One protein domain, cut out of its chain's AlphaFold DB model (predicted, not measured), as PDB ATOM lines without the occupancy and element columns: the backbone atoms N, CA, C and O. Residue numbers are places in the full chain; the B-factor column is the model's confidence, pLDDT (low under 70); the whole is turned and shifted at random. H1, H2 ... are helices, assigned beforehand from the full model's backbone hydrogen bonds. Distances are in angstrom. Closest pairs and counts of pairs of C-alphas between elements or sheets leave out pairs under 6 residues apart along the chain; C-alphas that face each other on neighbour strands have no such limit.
ATOM      1  N   SER A   4      44.288 -62.436 109.078       88.19
ATOM      2  CA  SER A   4      43.687 -61.765 107.922       88.19
ATOM      3  C   SER A   4      42.872 -62.682 107.007       88.19
ATOM      4  O   SER A   4      41.960 -62.199 106.350       88.19
ATOM      5  N   ASP A   5      43.174 -63.982 106.949       90.38
ATOM      6  CA  ASP A   5      42.479 -64.935 106.066       90.38
ATOM      7  C   ASP A   5      41.078 -65.312 106.601       90.38
ATOM      8  O   ASP A   5      40.233 -65.854 105.883       90.38
ATOM      9  N   TYR A   6      40.827 -65.001 107.875       93.62
ATOM     10  CA  TYR A   6      39.593 -65.287 108.611       93.62
ATOM     11  C   TYR A   6      38.732 -64.037 108.822       93.62
ATOM     12  O   TYR A   6      37.698 -64.102 109.479       93.62
ATOM     13  N   LEU A   7      39.151 -62.909 108.248       94.38
ATOM     14  CA  LEU A   7      38.388 -61.672 108.212       94.38
ATOM     15  C   LEU A   7      37.854 -61.459 106.798       94.38
ATOM     16  O   LEU A   7      38.552 -61.704 105.810       94.38
ATOM     17  N   THR A   8      36.627 -60.968 106.690       95.12
ATOM     18  CA  THR A   8      36.116 -60.413 105.435       95.12
ATOM     19  C   THR A   8      36.905 -59.159 105.048       95.12
ATOM     20  O   THR A   8      37.714 -58.632 105.818       95.12
ATOM     21  N   GLY A   9      36.669 -58.651 103.837       94.31
ATOM     22  CA  GLY A   9      37.301 -57.413 103.390       94.31
ATOM     23  C   GLY A   9      36.985 -56.219 104.297       94.31
ATOM     24  O   GLY A   9      37.889 -55.441 104.580       94.31
ATOM     25  N   GLU A  10      35.741 -56.093 104.764       94.69
ATOM     26  CA  GLU A  10      35.289 -54.972 105.601       94.69
ATOM     27  C   GLU A  10      35.781 -55.094 107.049       94.69
ATOM     28  O   GLU A  10      36.236 -54.110 107.631       94.69
ATOM     29  N   GLU A  11      35.778 -56.308 107.611       95.81
ATOM     30  CA  GLU A  11      36.343 -56.582 108.942       95.81
ATOM     31  C   GLU A  11      37.851 -56.278 108.976       95.81
ATOM     32  O   GLU A  11      38.367 -55.722 109.949       95.81
ATOM     33  N   TRP A  12      38.565 -56.591 107.892       95.19
ATOM     34  CA  TRP A  12      39.976 -56.234 107.755       95.19
ATOM     35  C   TRP A  12      40.171 -54.715 107.639       95.19
ATOM     36  O   TRP A  12      41.052 -54.163 108.298       95.19
ATOM     37  N   ASP A  13      39.333 -54.029 106.853       95.62
ATOM     38  CA  ASP A  13      39.376 -52.566 106.701       95.62
ATOM     39  C   ASP A  13      39.144 -51.859 108.046       95.62
ATOM     40  O   ASP A  13      39.826 -50.881 108.357       95.62
ATOM     41  N   ALA A  14      38.243 -52.384 108.884       95.56
ATOM     42  CA  ALA A  14      38.021 -51.901 110.245       95.56
ATOM     43  C   ALA A  14      39.288 -52.005 111.108       95.56
ATOM     44  O   ALA A  14      39.692 -51.025 111.735       95.56
ATOM     45  N   CYS A  15      39.974 -53.152 111.077       94.31
ATOM     46  CA  CYS A  15      41.244 -53.326 111.787       94.31
ATOM     47  C   CYS A  15      42.321 -52.357 111.270       94.31
ATOM     48  O   CYS A  15      43.087 -51.788 112.052       94.31
ATOM     49  N   TYR A  16      42.373 -52.145 109.952       93.56
ATOM     50  CA  TYR A  16      43.308 -51.209 109.328       93.56
ATOM     51  C   TYR A  16      43.041 -49.759 109.751       93.56
ATOM     52  O   TYR A  16      43.978 -49.033 110.084       93.56
ATOM     53  N   TYR A  17      41.772 -49.345 109.806       93.69
ATOM     54  CA  TYR A  17      41.381 -48.039 110.338       93.69
ATOM     55  C   TYR A  17      41.879 -47.855 111.779       93.69
ATOM     56  O   TYR A  17      42.492 -46.832 112.087       93.69
ATOM     57  N   VAL A  18      41.686 -48.855 112.648       91.69
ATOM     58  CA  VAL A  18      42.126 -48.772 114.051       91.69
ATOM     59  C   VAL A  18      43.643 -48.637 114.144       91.69
ATOM     60  O   VAL A  18      44.130 -47.791 114.891       91.69
ATOM     61  N   ALA A  19      44.394 -49.390 113.336       90.38
ATOM     62  CA  ALA A  19      45.852 -49.291 113.295       90.38
ATOM     63  C   ALA A  19      46.348 -47.904 112.839       90.38
ATOM     64  O   ALA A  19      47.352 -47.397 113.345       90.38
ATOM     65  N   MET A  20      45.676 -47.293 111.859       87.88
ATOM     66  CA  MET A  20      46.153 -46.070 111.195       87.88
ATOM     67  C   MET A  20      45.622 -44.767 111.803       87.88
ATOM     68  O   MET A  20      46.255 -43.713 111.647       87.88
ATOM     69  N   VAL A  21      44.459 -44.812 112.456       82.75
ATOM     70  CA  VAL A  21      43.729 -43.622 112.916       82.75
ATOM     71  C   VAL A  21      43.507 -43.669 114.422       82.75
ATOM     72  O   VAL A  21      44.107 -42.863 115.129       82.75
ATOM     73  N   ALA A  22      42.705 -44.622 114.909       70.56
ATOM     74  CA  ALA A  22      42.263 -44.635 116.305       70.56
ATOM     75  C   ALA A  22      43.413 -44.907 117.296       70.56
ATOM     76  O   ALA A  22      43.511 -44.242 118.322       70.56
ATOM     77  N   ASN A  23      44.330 -45.821 116.953       72.62
ATOM     78  CA  ASN A  23      45.484 -46.203 117.773       72.62
ATOM     79  C   ASN A  23      46.807 -46.016 117.013       72.62
ATOM     80  O   ASN A  23      47.617 -46.942 116.892       72.62
ATOM     81  N   ARG A  24      47.044 -44.803 116.495       63.69
ATOM     82  CA  ARG A  24      48.296 -44.463 115.799       63.69
ATOM     83  C   ARG A  24      49.527 -44.891 116.606       63.69
ATOM     84  O   ARG A  24      49.790 -44.356 117.680       63.69
ATOM     85  N   GLY A  25      50.310 -45.813 116.041       59.59
ATOM     86  CA  GLY A  25      51.577 -46.288 116.610       59.59
ATOM     87  C   GLY A  25      51.560 -47.733 117.117       59.59
ATOM     88  O   GLY A  25      52.627 -48.260 117.427       59.59
ATOM     89  N   GLN A  26      50.400 -48.392 117.163       67.38
ATOM     90  CA  GLN A  26      50.329 -49.841 117.377       67.38
ATOM     91  C   GLN A  26      50.605 -50.605 116.075       67.38
ATOM     92  O   GLN A  26      50.326 -50.119 114.975       67.38
ATOM     93  N   ASN A  27      51.176 -51.808 116.185       84.12
ATOM     94  CA  ASN A  27      51.318 -52.682 115.024       84.12
ATOM     95  C   ASN A  27      49.933 -53.218 114.598       84.12
ATOM     96  O   ASN A  27      49.002 -53.280 115.402       84.12
ATOM     97  N   LEU A  28      49.789 -53.614 113.329       87.38
ATOM     98  CA  LEU A  28      48.503 -54.079 112.796       87.38
ATOM     99  C   LEU A  28      47.957 -55.313 113.539       87.38
ATOM    100  O   LEU A  28      46.745 -55.460 113.646       87.38
ATOM    101  N   GLY A  29      48.826 -56.189 114.048       89.12
ATOM    102  CA  GLY A  29      48.407 -57.378 114.793       89.12
ATOM    103  C   GLY A  29      47.660 -57.012 116.074       89.12
ATOM    104  O   GLY A  29      46.554 -57.497 116.296       89.12
ATOM    105  N   ASP A  30      48.214 -56.094 116.864       89.31
ATOM    106  CA  ASP A  30      47.578 -55.612 118.094       89.31
ATOM    107  C   ASP A  30      46.254 -54.900 117.785       89.31
ATOM    108  O   ASP A  30      45.242 -55.144 118.441       89.31
ATOM    109  N   ALA A  31      46.230 -54.076 116.732       90.56
ATOM    110  CA  ALA A  31      45.012 -53.407 116.285       90.56
ATOM    111  C   ALA A  31      43.923 -54.404 115.854       90.56
ATOM    112  O   ALA A  31      42.751 -54.190 116.163       90.56
ATOM    113  N   MET A  32      44.291 -55.504 115.185       93.00
ATOM    114  CA  MET A  32      43.353 -56.580 114.850       93.00
ATOM    115  C   MET A  32      42.754 -57.204 116.108       93.00
ATOM    116  O   MET A  32      41.533 -57.304 116.196       93.00
ATOM    117  N   HIS A  33      43.583 -57.569 117.091       93.00
ATOM    118  CA  HIS A  33      43.102 -58.161 118.342       93.00
ATOM    119  C   HIS A  33      42.140 -57.228 119.085       93.00
ATOM    120  O   HIS A  33      41.018 -57.632 119.380       93.00
ATOM    121  N   VAL A  34      42.517 -55.961 119.279       92.88
ATOM    122  CA  VAL A  34      41.657 -54.965 119.943       92.88
ATOM    123  C   VAL A  34      40.333 -54.781 119.196       92.88
ATOM    124  O   VAL A  34      39.270 -54.725 119.812       92.88
ATOM    125  N   THR A  35      40.374 -54.703 117.864       95.19
ATOM    126  CA  THR A  35      39.164 -54.518 117.047       95.19
ATOM    127  C   THR A  35      38.231 -55.721 117.148       95.19
ATOM    128  O   THR A  35      37.024 -55.545 117.317       95.19
ATOM    129  N   ILE A  36      38.779 -56.937 117.095       96.56
ATOM    130  CA  ILE A  36      38.013 -58.181 117.226       96.56
ATOM    131  C   ILE A  36      37.376 -58.280 118.611       96.56
ATOM    132  O   ILE A  36      36.173 -58.520 118.701       96.56
ATOM    133  N   GLU A  37      38.141 -58.039 119.676       95.50
ATOM    134  CA  GLU A  37      37.644 -58.088 121.054       95.50
ATOM    135  C   GLU A  37      36.484 -57.113 121.278       95.50
ATOM    136  O   GLU A  37      35.449 -57.497 121.826       95.50
ATOM    137  N   VAL A  38      36.615 -55.865 120.813       95.88
ATOM    138  CA  VAL A  38      35.557 -54.855 120.966       95.88
ATOM    139  C   VAL A  38      34.308 -55.227 120.164       95.88
ATOM    140  O   VAL A  38      33.196 -55.103 120.678       95.88
ATOM    141  N   LEU A  39      34.468 -55.703 118.928       97.19
ATOM    142  CA  LEU A  39      33.339 -56.120 118.091       97.19
ATOM    143  C   LEU A  39      32.606 -57.327 118.694       97.19
ATOM    144  O   LEU A  39      31.376 -57.302 118.785       97.19
ATOM    145  N   LEU A  40      33.336 -58.340 119.172       96.94
ATOM    146  CA  LEU A  40      32.754 -59.502 119.854       96.94
ATOM    147  C   LEU A  40      32.028 -59.098 121.141       96.94
ATOM    148  O   LEU A  40      30.888 -59.510 121.356       96.94
ATOM    149  N   ALA A  41      32.635 -58.238 121.964       95.94
ATOM    150  CA  ALA A  41      31.999 -57.711 123.173       95.94
ATOM    151  C   ALA A  41      30.730 -56.893 122.859       95.94
ATOM    152  O   ALA A  41      29.783 -56.888 123.646       95.94
ATOM    153  N   GLY A  42      30.689 -56.238 121.694       94.56
ATOM    154  CA  GLY A  42      29.514 -55.554 121.150       94.56
ATOM    155  C   GLY A  42      28.456 -56.483 120.538       94.56
ATOM    156  O   GLY A  42      27.408 -56.004 120.100       94.56
ATOM    157  N   GLY A  43      28.697 -57.796 120.500       95.56
ATOM    158  CA  GLY A  43      27.783 -58.795 119.945       95.56
ATOM    159  C   GLY A  43      27.851 -58.950 118.422       95.56
ATOM    160  O   GLY A  43      26.993 -59.627 117.844       95.56
ATOM    161  N   TYR A  44      28.842 -58.344 117.760       97.12
ATOM    162  CA  TYR A  44      29.091 -58.583 116.341       97.12
ATOM    163  C   TYR A  44      29.560 -60.027 116.129       97.12
ATOM    164  O   TYR A  44      30.371 -60.556 116.888       97.12
ATOM    165  N   LYS A  45      29.050 -60.673 115.079       96.88
ATOM    166  CA  LYS A  45      29.407 -62.047 114.719       96.88
ATOM    167  C   LYS A  45      30.274 -62.034 113.475       96.88
ATOM    168  O   LYS A  45      29.785 -61.738 112.387       96.88
ATOM    169  N   PHE A  46      31.541 -62.382 113.649       96.62
ATOM    170  CA  PHE A  46      32.477 -62.530 112.546       96.62
ATOM    171  C   PHE A  46      32.095 -63.707 111.658       96.62
ATOM    172  O   PHE A  46      31.616 -64.738 112.127       96.62
ATOM    173  N   SER A  47      32.346 -63.564 110.358       94.00
ATOM    174  CA  SER A  47      32.067 -64.654 109.414       94.00
ATOM    175  C   SER A  47      33.090 -65.788 109.519       94.00
ATOM    176  O   SER A  47      32.749 -66.942 109.259       94.00
ATOM    177  N   GLY A  48      34.343 -65.469 109.864       95.31
ATOM    178  CA  GLY A  48      35.446 -66.432 109.911       95.31
ATOM    179  C   GLY A  48      36.006 -66.738 111.299       95.31
ATOM    180  O   GLY A  48      36.872 -67.609 111.413       95.31
ATOM    181  N   LEU A  49      35.508 -66.075 112.345       96.88
ATOM    182  CA  LEU A  49      35.914 -66.296 113.735       96.88
ATOM    183  C   LEU A  49      34.740 -66.812 114.570       96.88
ATOM    184  O   LEU A  49      33.581 -66.581 114.223       96.88
ATOM    185  N   ASP A  50      35.042 -67.511 115.658       95.88
ATOM    186  CA  ASP A  50      34.042 -67.891 116.653       95.88
ATOM    187  C   ASP A  50      33.795 -66.780 117.695       95.88
ATOM    188  O   ASP A  50      34.295 -65.659 117.585       95.88
ATOM    189  N   GLU A  51      32.982 -67.087 118.707       94.31
ATOM    190  CA  GLU A  51      32.604 -66.150 119.773       94.31
ATOM    191  C   GLU A  51      33.763 -65.738 120.697       94.31
ATOM    192  O   GLU A  51      33.636 -64.749 121.419       94.31
ATOM    193  N   TYR A  52      34.891 -66.453 120.654       93.81
ATOM    194  CA  TYR A  52      36.105 -66.153 121.415       93.81
ATOM    195  C   TYR A  52      37.168 -65.444 120.562       93.81
ATOM    196  O   TYR A  52      38.220 -65.068 121.077       93.81
ATOM    197  N   GLY A  53      36.895 -65.231 119.269       93.38
ATOM    198  CA  GLY A  53      37.850 -64.666 118.317       93.38
ATOM    199  C   GLY A  53      38.823 -65.698 117.750       93.38
ATOM    200  O   GLY A  53      39.776 -65.326 117.058       93.38
ATOM    201  N   ASP A  54      38.581 -66.986 118.002       94.69
ATOM    202  CA  ASP A  54      39.373 -68.066 117.442       94.69
ATOM    203  C   ASP A  54      38.970 -68.351 115.992       94.69
ATOM    204  O   ASP A  54      37.868 -68.070 115.519       94.69
ATOM    205  N   LYS A  55      39.919 -68.909 115.242       94.62
ATOM    206  CA  LYS A  55      39.790 -69.181 113.808       94.62
ATOM    207  C   LYS A  55      38.771 -70.294 113.557       94.62
ATOM    208  O   LYS A  55      39.070 -71.456 113.821       94.62
ATOM    209  N   LEU A  56      37.632 -69.958 112.955       94.62
ATOM    210  CA  LEU A  56      36.565 -70.910 112.640       94.62
ATOM    211  C   LEU A  56      36.628 -71.377 111.181       94.62
ATOM    212  O   LEU A  56      36.766 -72.568 110.903       94.62
ATOM    213  N   GLN A  57      36.553 -70.440 110.238       93.69
ATOM    214  CA  GLN A  57      36.573 -70.735 108.807       93.69
ATOM    215  C   GLN A  57      37.233 -69.604 108.023       93.69
ATOM    216  O   GLN A  57      37.112 -68.432 108.364       93.69
ATOM    217  N   GLN A  58      37.934 -69.953 106.950       91.44
ATOM    218  CA  GLN A  58      38.480 -68.937 106.059       91.44
ATOM    219  C   GLN A  58      37.347 -68.303 105.261       91.44
ATOM    220  O   GLN A  58      36.548 -69.001 104.642       91.44
ATOM    221  N   VAL A  59      37.309 -66.977 105.268       89.88
ATOM    222  CA  VAL A  59      36.316 -66.175 104.535       89.88
ATOM    223  C   VAL A  59      36.972 -65.168 103.600       89.88
ATOM    224  O   VAL A  59      36.308 -64.581 102.753       89.88
ATOM    225  N   GLY A  60      38.283 -64.972 103.751       71.31
ATOM    226  CA  GLY A  60      39.031 -63.954 103.040       71.31
ATOM    227  C   GLY A  60      39.592 -64.378 101.688       71.31
ATOM    228  O   GLY A  60      40.245 -63.529 101.115       71.31
ATOM    229  N   ASP A  61      39.403 -65.621 101.214       68.88
ATOM    230  CA  ASP A  61      39.922 -66.243  99.963       68.88
ATOM    231  C   ASP A  61      40.823 -65.347  99.072       68.88
ATOM    232  O   ASP A  61      40.450 -64.904  97.988       68.88
ATOM    233  N   GLY A  62      42.011 -64.979  99.572       73.56
ATOM    234  CA  GLY A  62      42.960 -64.087  98.890       73.56
ATOM    235  C   GLY A  62      42.600 -62.589  98.800       73.56
ATOM    236  O   GLY A  62      43.479 -61.789  98.483       73.56
ATOM    237  N   VAL A  63      41.379 -62.162  99.133       83.81
ATOM    238  CA  VAL A  63      40.902 -60.760  99.147       83.81
ATOM    239  C   VAL A  63      41.797 -59.841  99.981       83.81
ATOM    240  O   VAL A  63      42.087 -58.715  99.573       83.81
ATOM    241  N   ASN A  64      42.264 -60.310 101.139       90.06
ATOM    242  CA  ASN A  64      43.094 -59.499 102.036       90.06
ATOM    243  C   ASN A  64      44.592 -59.559 101.697       90.06
ATOM    244  O   ASN A  64      45.363 -58.739 102.201       90.06
ATOM    245  N   ALA A  65      45.023 -60.471 100.816       88.06
ATOM    246  CA  ALA A  65      46.439 -60.631 100.486       88.06
ATOM    247  C   ALA A  65      47.046 -59.372  99.826       88.06
ATOM    248  O   ALA A  65      48.080 -58.907 100.311       88.06
ATOM    249  N   PRO A  66      46.410 -58.727  98.823       90.06
ATOM    250  CA  PRO A  66      46.906 -57.459  98.284       90.06
ATOM    251  C   PRO A  66      46.969 -56.338  99.330       90.06
ATOM    252  O   PRO A  66      47.906 -55.541  99.314       90.06
ATOM    253  N   LYS A  67      46.003 -56.290 100.261       91.56
ATOM    254  CA  LYS A  67      45.940 -55.272 101.321       91.56
ATOM    255  C   LYS A  67      47.107 -55.411 102.303       91.56
ATOM    256  O   LYS A  67      47.747 -54.424 102.653       91.56
ATOM    257  N   MET A  68      47.471 -56.639 102.670       89.00
ATOM    258  CA  MET A  68      48.643 -56.906 103.512       89.00
ATOM    259  C   MET A  68      49.958 -56.426 102.879       89.00
ATOM    260  O   MET A  68      50.889 -56.046 103.585       89.00
ATOM    261  N   CYS A  69      50.049 -56.382 101.550       89.62
ATOM    262  CA  CYS A  69      51.249 -55.907 100.867       89.62
ATOM    263  C   CYS A  69      51.429 -54.380 100.910       89.62
ATOM    264  O   CYS A  69      52.477 -53.895 100.481       89.62
ATOM    265  N   ILE A  70      50.484 -53.616 101.475       90.62
ATOM    266  CA  ILE A  70      50.686 -52.186 101.769       90.62
ATOM    267  C   ILE A  70      51.951 -51.987 102.614       90.62
ATOM    268  O   ILE A  70      52.766 -51.120 102.301       90.62
ATOM    269  N   PHE A  71      52.188 -52.861 103.596       86.94
ATOM    270  CA  PHE A  71      53.367 -52.807 104.471       86.94
ATOM    271  C   PHE A  71      54.683 -53.190 103.777       86.94
ATOM    272  O   PHE A  71      55.753 -53.012 104.350       86.94
ATOM    273  N   LEU A  72      54.619 -53.694 102.540       88.94
ATOM    274  CA  LEU A  72      55.773 -54.046 101.708       88.94
ATOM    275  C   LEU A  72      56.007 -53.020 100.585       88.94
ATOM    276  O   LEU A  72      56.580 -53.352  99.549       88.94
ATOM    277  N   GLY A  73      55.532 -51.783 100.761       87.44
ATOM    278  CA  GLY A  73      55.665 -50.711  99.769       87.44
ATOM    279  C   GLY A  73      54.500 -50.614  98.779       87.44
ATOM    280  O   GLY A  73      54.636 -49.977  97.741       87.44
ATOM    281  N   ASN A  74      53.356 -51.232  99.089       90.94
ATOM    282  CA  ASN A  74      52.117 -51.152  98.309       90.94
ATOM    283  C   ASN A  74      52.260 -51.484  96.798       90.94
ATOM    284  O   ASN A  74      51.790 -50.718  95.948       90.94
ATOM    285  N   PRO A  75      52.855 -52.636  96.422       91.94
ATOM    286  CA  PRO A  75      53.103 -52.990  95.019       91.94
ATOM    287  C   PRO A  75      51.815 -53.168  94.196       91.94
ATOM    288  O   PRO A  75      51.831 -53.009  92.978       91.94
ATOM    289  N   TYR A  76      50.691 -53.459  94.856       91.00
ATOM    290  CA  TYR A  76      49.379 -53.616  94.221       91.00
ATOM    291  C   TYR A  76      48.591 -52.306  94.102       91.00
ATOM    292  O   TYR A  76      47.452 -52.336  93.644       91.00
ATOM    293  N   LYS A  77      49.175 -51.164  94.496       90.69
ATOM    294  CA  LYS A  77      48.530 -49.838  94.446       90.69
ATOM    295  C   LYS A  77      47.158 -49.818  95.130       90.69
ATOM    296  O   LYS A  77      46.214 -49.212  94.629       90.69
ATOM    297  N   VAL A  78      47.049 -50.490  96.275       91.62
ATOM    298  CA  VAL A  78      45.820 -50.495  97.070       91.62
ATOM    299  C   VAL A  78      45.537 -49.073  97.541       91.62
ATOM    300  O   VAL A  78      46.439 -48.382  98.031       91.62
ATOM    301  N   ASP A  79      44.289 -48.630  97.387       91.81
ATOM    302  CA  ASP A  79      43.876 -47.307  97.838       91.81
ATOM    303  C   ASP A  79      43.677 -47.295  99.355       91.81
ATOM    304  O   ASP A  79      42.610 -47.618  99.875       91.81
ATOM    305  N   GLN A  80      44.728 -46.901 100.069       90.81
ATOM    306  CA  GLN A  80      44.727 -46.840 101.528       90.81
ATOM    307  C   GLN A  80      43.646 -45.910 102.084       90.81
ATOM    308  O   GLN A  80      43.115 -46.188 103.153       90.81
ATOM    309  N   LEU A  81      43.287 -44.839 101.365       91.12
ATOM    310  CA  LEU A  81      42.234 -43.932 101.823       91.12
ATOM    311  C   LEU A  81      40.875 -44.636 101.807       91.12
ATOM    312  O   LEU A  81      40.134 -44.543 102.781       91.12
ATOM    313  N   ALA A  82      40.589 -45.395 100.746       92.12
ATOM    314  CA  ALA A  82      39.366 -46.183 100.649       92.12
ATOM    315  C   ALA A  82      39.277 -47.239 101.764       92.12
ATOM    316  O   ALA A  82      38.209 -47.416 102.342       92.12
ATOM    317  N   LEU A  83      40.393 -47.892 102.116       93.50
ATOM    318  CA  LEU A  83      40.425 -48.852 103.228       93.50
ATOM    319  C   LEU A  83      40.058 -48.189 104.559       93.50
ATOM    320  O   LEU A  83      39.217 -48.698 105.294       93.50
ATOM    321  N   VAL A  84      40.656 -47.034 104.859       93.25
ATOM    322  CA  VAL A  84      40.369 -46.313 106.106       93.25
ATOM    323  C   VAL A  84      38.925 -45.790 106.112       93.25
ATOM    324  O   VAL A  84      38.241 -45.917 107.125       93.25
ATOM    325  N   GLU A  85      38.417 -45.265 104.991       93.88
ATOM    326  CA  GLU A  85      37.018 -44.823 104.863       93.88
ATOM    327  C   GLU A  85      36.017 -45.977 105.056       93.88
ATOM    328  O   GLU A  85      35.012 -45.815 105.757       93.88
ATOM    329  N   ASN A  86      36.288 -47.144 104.466       95.62
ATOM    330  CA  ASN A  86      35.460 -48.340 104.622       95.62
ATOM    331  C   ASN A  86      35.482 -48.846 106.065       95.62
ATOM    332  O   ASN A  86      34.421 -49.073 106.648       95.62
ATOM    333  N   GLY A  87      36.671 -48.946 106.666       96.19
ATOM    334  CA  GLY A  87      36.835 -49.371 108.052       96.19
ATOM    335  C   GLY A  87      36.118 -48.452 109.033       96.19
ATOM    336  O   GLY A  87      35.378 -48.920 109.899       96.19
ATOM    337  N   ARG A  88      36.234 -47.132 108.836       96.06
ATOM    338  CA  ARG A  88      35.490 -46.139 109.617       96.06
ATOM    339  C   ARG A  88      33.982 -46.344 109.498       96.06
ATOM    340  O   ARG A  88      33.272 -46.316 110.502       96.06
ATOM    341  N   ARG A  89      33.472 -46.536 108.276       96.69
ATOM    342  CA  ARG A  89      32.036 -46.746 108.026       96.69
ATOM    343  C   ARG A  89      31.528 -47.996 108.738       96.69
ATOM    344  O   ARG A  89      30.475 -47.930 109.367       96.69
ATOM    345  N   PHE A  90      32.279 -49.089 108.654       97.38
ATOM    346  CA  PHE A  90      31.965 -50.343 109.328       97.38
ATOM    347  C   PHE A  90      31.909 -50.157 110.852       97.38
ATOM    348  O   PHE A  90      30.914 -50.493 111.496       97.38
ATOM    349  N   LEU A  91      32.930 -49.525 111.437       96.81
ATOM    350  CA  LEU A  91      32.993 -49.307 112.883       96.81
ATOM    351  C   LEU A  91      31.923 -48.331 113.379       96.81
ATOM    352  O   LEU A  91      31.347 -48.573 114.433       96.81
ATOM    353  N   LYS A  92      31.543 -47.303 112.608       95.88
ATOM    354  CA  LYS A  92      30.385 -46.453 112.958       95.88
ATOM    355  C   LYS A  92      29.087 -47.250 113.125       95.88
ATOM    356  O   LYS A  92      28.226 -46.826 113.889       95.88
ATOM    357  N   GLN A  93      28.929 -48.360 112.404       96.50
ATOM    358  CA  GLN A  93      27.730 -49.198 112.469       96.50
ATOM    359  C   GLN A  93      27.803 -50.231 113.597       96.50
ATOM    360  O   GLN A  93      26.798 -50.461 114.267       96.50
ATOM    361  N   HIS A  94      28.972 -50.840 113.810       97.25
ATOM    362  CA  HIS A  94      29.104 -52.019 114.676       97.25
ATOM    363  C   HIS A  94      29.828 -51.768 116.002       97.25
ATOM    364  O   HIS A  94      29.571 -52.476 116.971       97.25
ATOM    365  N   ALA A  95      30.701 -50.764 116.076       96.12
ATOM    366  CA  ALA A  95      31.440 -50.399 117.283       96.12
ATOM    367  C   ALA A  95      31.759 -48.889 117.302       96.12
ATOM    368  O   ALA A  95      32.928 -48.497 117.242       96.12
ATOM    369  N   PRO A  96      30.741 -48.007 117.381       94.50
ATOM    370  CA  PRO A  96      30.936 -46.559 117.261       94.50
ATOM    371  C   PRO A  96      31.846 -45.976 118.350       94.50
ATOM    372  O   PRO A  96      32.440 -44.924 118.147       94.50
ATOM    373  N   THR A  97      32.008 -46.670 119.479       91.94
ATOM    374  CA  THR A  97      32.941 -46.307 120.557       91.94
ATOM    375  C   THR A  97      34.413 -46.372 120.146       91.94
ATOM    376  O   THR A  97      35.250 -45.815 120.847       91.94
ATOM    377  N   MET A  98      34.741 -47.047 119.040       92.31
ATOM    378  CA  MET A  98      36.100 -47.095 118.486       92.31
ATOM    379  C   MET A  98      36.430 -45.902 117.582       92.31
ATOM    380  O   MET A  98      37.574 -45.759 117.157       92.31
ATOM    381  N   ILE A  99      35.442 -45.061 117.266       93.50
ATOM    382  CA  ILE A  99      35.637 -43.852 116.467       93.50
ATOM    383  C   ILE A  99      35.998 -42.714 117.417       93.50
ATOM    384  O   ILE A  99      35.168 -42.262 118.205       93.50
ATOM    385  N   THR A 100      37.250 -42.271 117.356       86.00
ATOM    386  CA  THR A 100      37.775 -41.235 118.259       86.00
ATOM    387  C   THR A 100      37.532 -39.821 117.750       86.00
ATOM    388  O   THR A 100      37.444 -38.888 118.543       86.00
ATOM    389  N   GLU A 101      37.426 -39.661 116.435       89.75
ATOM    390  CA  GLU A 101      37.249 -38.381 115.761       89.75
ATOM    391  C   GLU A 101      35.791 -38.114 115.378       89.75
ATOM    392  O   GLU A 101      35.023 -39.002 114.987       89.75
ATOM    393  N   THR A 102      35.425 -36.842 115.410       91.00
ATOM    394  CA  THR A 102      34.153 -36.349 114.882       91.00
ATOM    395  C   THR A 102      34.097 -36.456 113.354       91.00
ATOM    396  O   THR A 102      35.109 -36.591 112.663       91.00
ATOM    397  N   ASP A 103      32.891 -36.372 112.787       91.06
ATOM    398  CA  ASP A 103      32.716 -36.347 111.329       91.06
ATOM    399  C   ASP A 103      33.362 -35.106 110.675       91.06
ATOM    400  O   ASP A 103      33.821 -35.189 109.535       91.06
ATOM    401  N   GLU A 104      33.451 -33.982 111.393       92.12
ATOM    402  CA  GLU A 104      34.107 -32.753 110.921       92.12
ATOM    403  C   GLU A 104      35.633 -32.904 110.884       92.12
ATOM    404  O   GLU A 104      36.263 -32.604 109.866       92.12
ATOM    405  N   GLU A 105      36.230 -33.436 111.956       91.50
ATOM    406  CA  GLU A 105      37.664 -33.750 112.005       91.50
ATOM    407  C   GLU A 105      38.039 -34.758 110.916       91.50
ATOM    408  O   GLU A 105      39.035 -34.574 110.209       91.50
ATOM    409  N   TRP A 106      37.205 -35.783 110.718       92.00
ATOM    410  CA  TRP A 106      37.379 -36.755 109.646       92.00
ATOM    411  C   TRP A 106      37.369 -36.098 108.261       92.00
ATOM    412  O   TRP A 106      38.264 -36.345 107.451       92.00
ATOM    413  N   ALA A 107      36.392 -35.230 107.984       90.88
ATOM    414  CA  ALA A 107      36.312 -34.519 106.710       90.88
ATOM    415  C   ALA A 107      37.571 -33.674 106.445       90.88
ATOM    416  O   ALA A 107      38.086 -33.677 105.323       90.88
ATOM    417  N   GLY A 108      38.107 -33.017 107.480       89.56
ATOM    418  CA  GLY A 108      39.365 -32.273 107.398       89.56
ATOM    419  C   GLY A 108      40.573 -33.163 107.083       89.56
ATOM    420  O   GLY A 108      41.377 -32.825 106.211       89.56
ATOM    421  N   LEU A 109      40.683 -34.327 107.734       87.19
ATOM    422  CA  LEU A 109      41.753 -35.300 107.473       87.19
ATOM    423  C   LEU A 109      41.707 -35.835 106.036       87.19
ATOM    424  O   LEU A 109      42.745 -35.915 105.376       87.19
ATOM    425  N   VAL A 110      40.513 -36.159 105.535       88.25
ATOM    426  CA  VAL A 110      40.317 -36.654 104.164       88.25
ATOM    427  C   VAL A 110      40.668 -35.585 103.130       88.25
ATOM    428  O   VAL A 110      41.321 -35.903 102.134       88.25
ATOM    429  N   ALA A 111      40.254 -34.332 103.344       88.00
ATOM    430  CA  ALA A 111      40.585 -33.228 102.444       88.00
ATOM    431  C   ALA A 111      42.105 -33.049 102.328       88.00
ATOM    432  O   ALA A 111      42.648 -33.087 101.224       88.00
ATOM    433  N   LYS A 112      42.798 -32.997 103.472       85.81
ATOM    434  CA  LYS A 112      44.257 -32.876 103.521       85.81
ATOM    435  C   LYS A 112      44.970 -34.042 102.823       85.81
ATOM    436  O   LYS A 112      45.865 -33.823 102.015       85.81
ATOM    437  N   ALA A 113      44.545 -35.282 103.077       84.25
ATOM    438  CA  ALA A 113      45.146 -36.461 102.449       84.25
ATOM    439  C   ALA A 113      44.967 -36.481 100.918       84.25
ATOM    440  O   ALA A 113      45.827 -36.979 100.189       84.25
ATOM    441  N   LYS A 114      43.847 -35.943 100.413       83.12
ATOM    442  CA  LYS A 114      43.609 -35.801  98.969       83.12
ATOM    443  C   LYS A 114      44.498 -34.727  98.347       83.12
ATOM    444  O   LYS A 114      44.979 -34.940  97.241       83.12
ATOM    445  N   GLU A 115      44.736 -33.620  99.042       82.00
ATOM    446  CA  GLU A 115      45.652 -32.564  98.590       82.00
ATOM    447  C   GLU A 115      47.106 -33.050  98.531       82.00
ATOM    448  O   GLU A 115      47.809 -32.769  97.564       82.00
ATOM    449  N   GLU A 116      47.551 -33.832  99.517       75.50
ATOM    450  CA  GLU A 116      48.902 -34.414  99.537       75.50
ATOM    451  C   GLU A 116      49.114 -35.403  98.375       75.50
ATOM    452  O   GLU A 116      50.129 -35.322  97.692       75.50
ATOM    453  N   LYS A 117      48.117 -36.240  98.048       67.31
ATOM    454  CA  LYS A 117      48.156 -37.151  96.883       67.31
ATOM    455  C   LYS A 117      48.221 -36.451  95.516       67.31
ATOM    456  O   LYS A 117      48.555 -37.105  94.537       67.31
ATOM    457  N   VAL A 118      47.822 -35.181  95.411       63.12
ATOM    458  CA  VAL A 118      47.884 -34.411  94.150       63.12
ATOM    459  C   VAL A 118      49.281 -33.823  93.920       63.12
ATOM    460  O   VAL A 118      49.617 -33.477  92.789       63.12
ATOM    461  N   ASN A 119      50.087 -33.714  94.979       52.69
ATOM    462  CA  ASN A 119      51.411 -33.098  94.945       52.69
ATOM    463  C   ASN A 119      52.576 -34.113  94.878       52.69
ATOM    464  O   ASN A 119      53.719 -33.671  94.754       52.69
ATOM    465  N   ASP A 120      52.288 -35.419  94.942       48.94
ATOM    466  CA  ASP A 120      53.215 -36.555  94.739       48.94
ATOM    467  C   ASP A 120      53.112 -37.123  93.309       48.94
ATOM    468  O   ASP A 120      54.166 -37.483  92.730       48.94
TER     469      ASP A 120
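AT A GLANCE: This is residues 4 to 120 of the 120 residues of an uncharacterized protein of marine sediment metagenome (UniProt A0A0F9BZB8). H1 is the core, crossed by H2 and H4; H5 runs beside H4, and H3 sits at H1's side. Loop 42 to 64 runs round the outside, and residues 115 to 120 stick out. The printed part has 117 residues, five named helices, H1 to H5, and no named strand: all helix, compact, radius of gyration of the C-alphas 14.3 A, spans 44 by 32 by 21 A.

HOW THE PARTS SIT: Start at H1, residues 9 to 22; it touches H2, residues 28 to 41, closest at C-alphas Cys 15 and Met 32, 4.9 A. H4, residues 80 to 94, touches H1 at 81 degrees, about perpendicular, closest at C-alphas Ala 14 and Gly 87, 3.6 A. H3, residues 65 to 72, is near H1. H5, residues 103 to 119, is close to but not clearly touching H4: closest C-alphas Leu 81 and Val 110, 7.9 A. Every O i to N i+4 pair is within hydrogen-bond range in H1, H2 and H4, 12 of 13 in H5, 1 of 4 in H3, where 5 of 5 O i to N i+3 pairs are.

IN THESE COORDINATES: Find C-alpha 9 at (37.301, -57.413, 103.390); H1 runs 18.8 A from there. H4 spans 21.1 A; H5 runs 25.1 A to C-alpha 119 at (51.411, -33.098, 94.945).

THE WHOLE: The farthest C-alphas, Glu 51 and Asn 119, are 45.4 A apart. The printed part has no cut; H2 to H3 is a long link. Look for pLDDT under 70 at residues 24 to 26, 61 and 117 to 120.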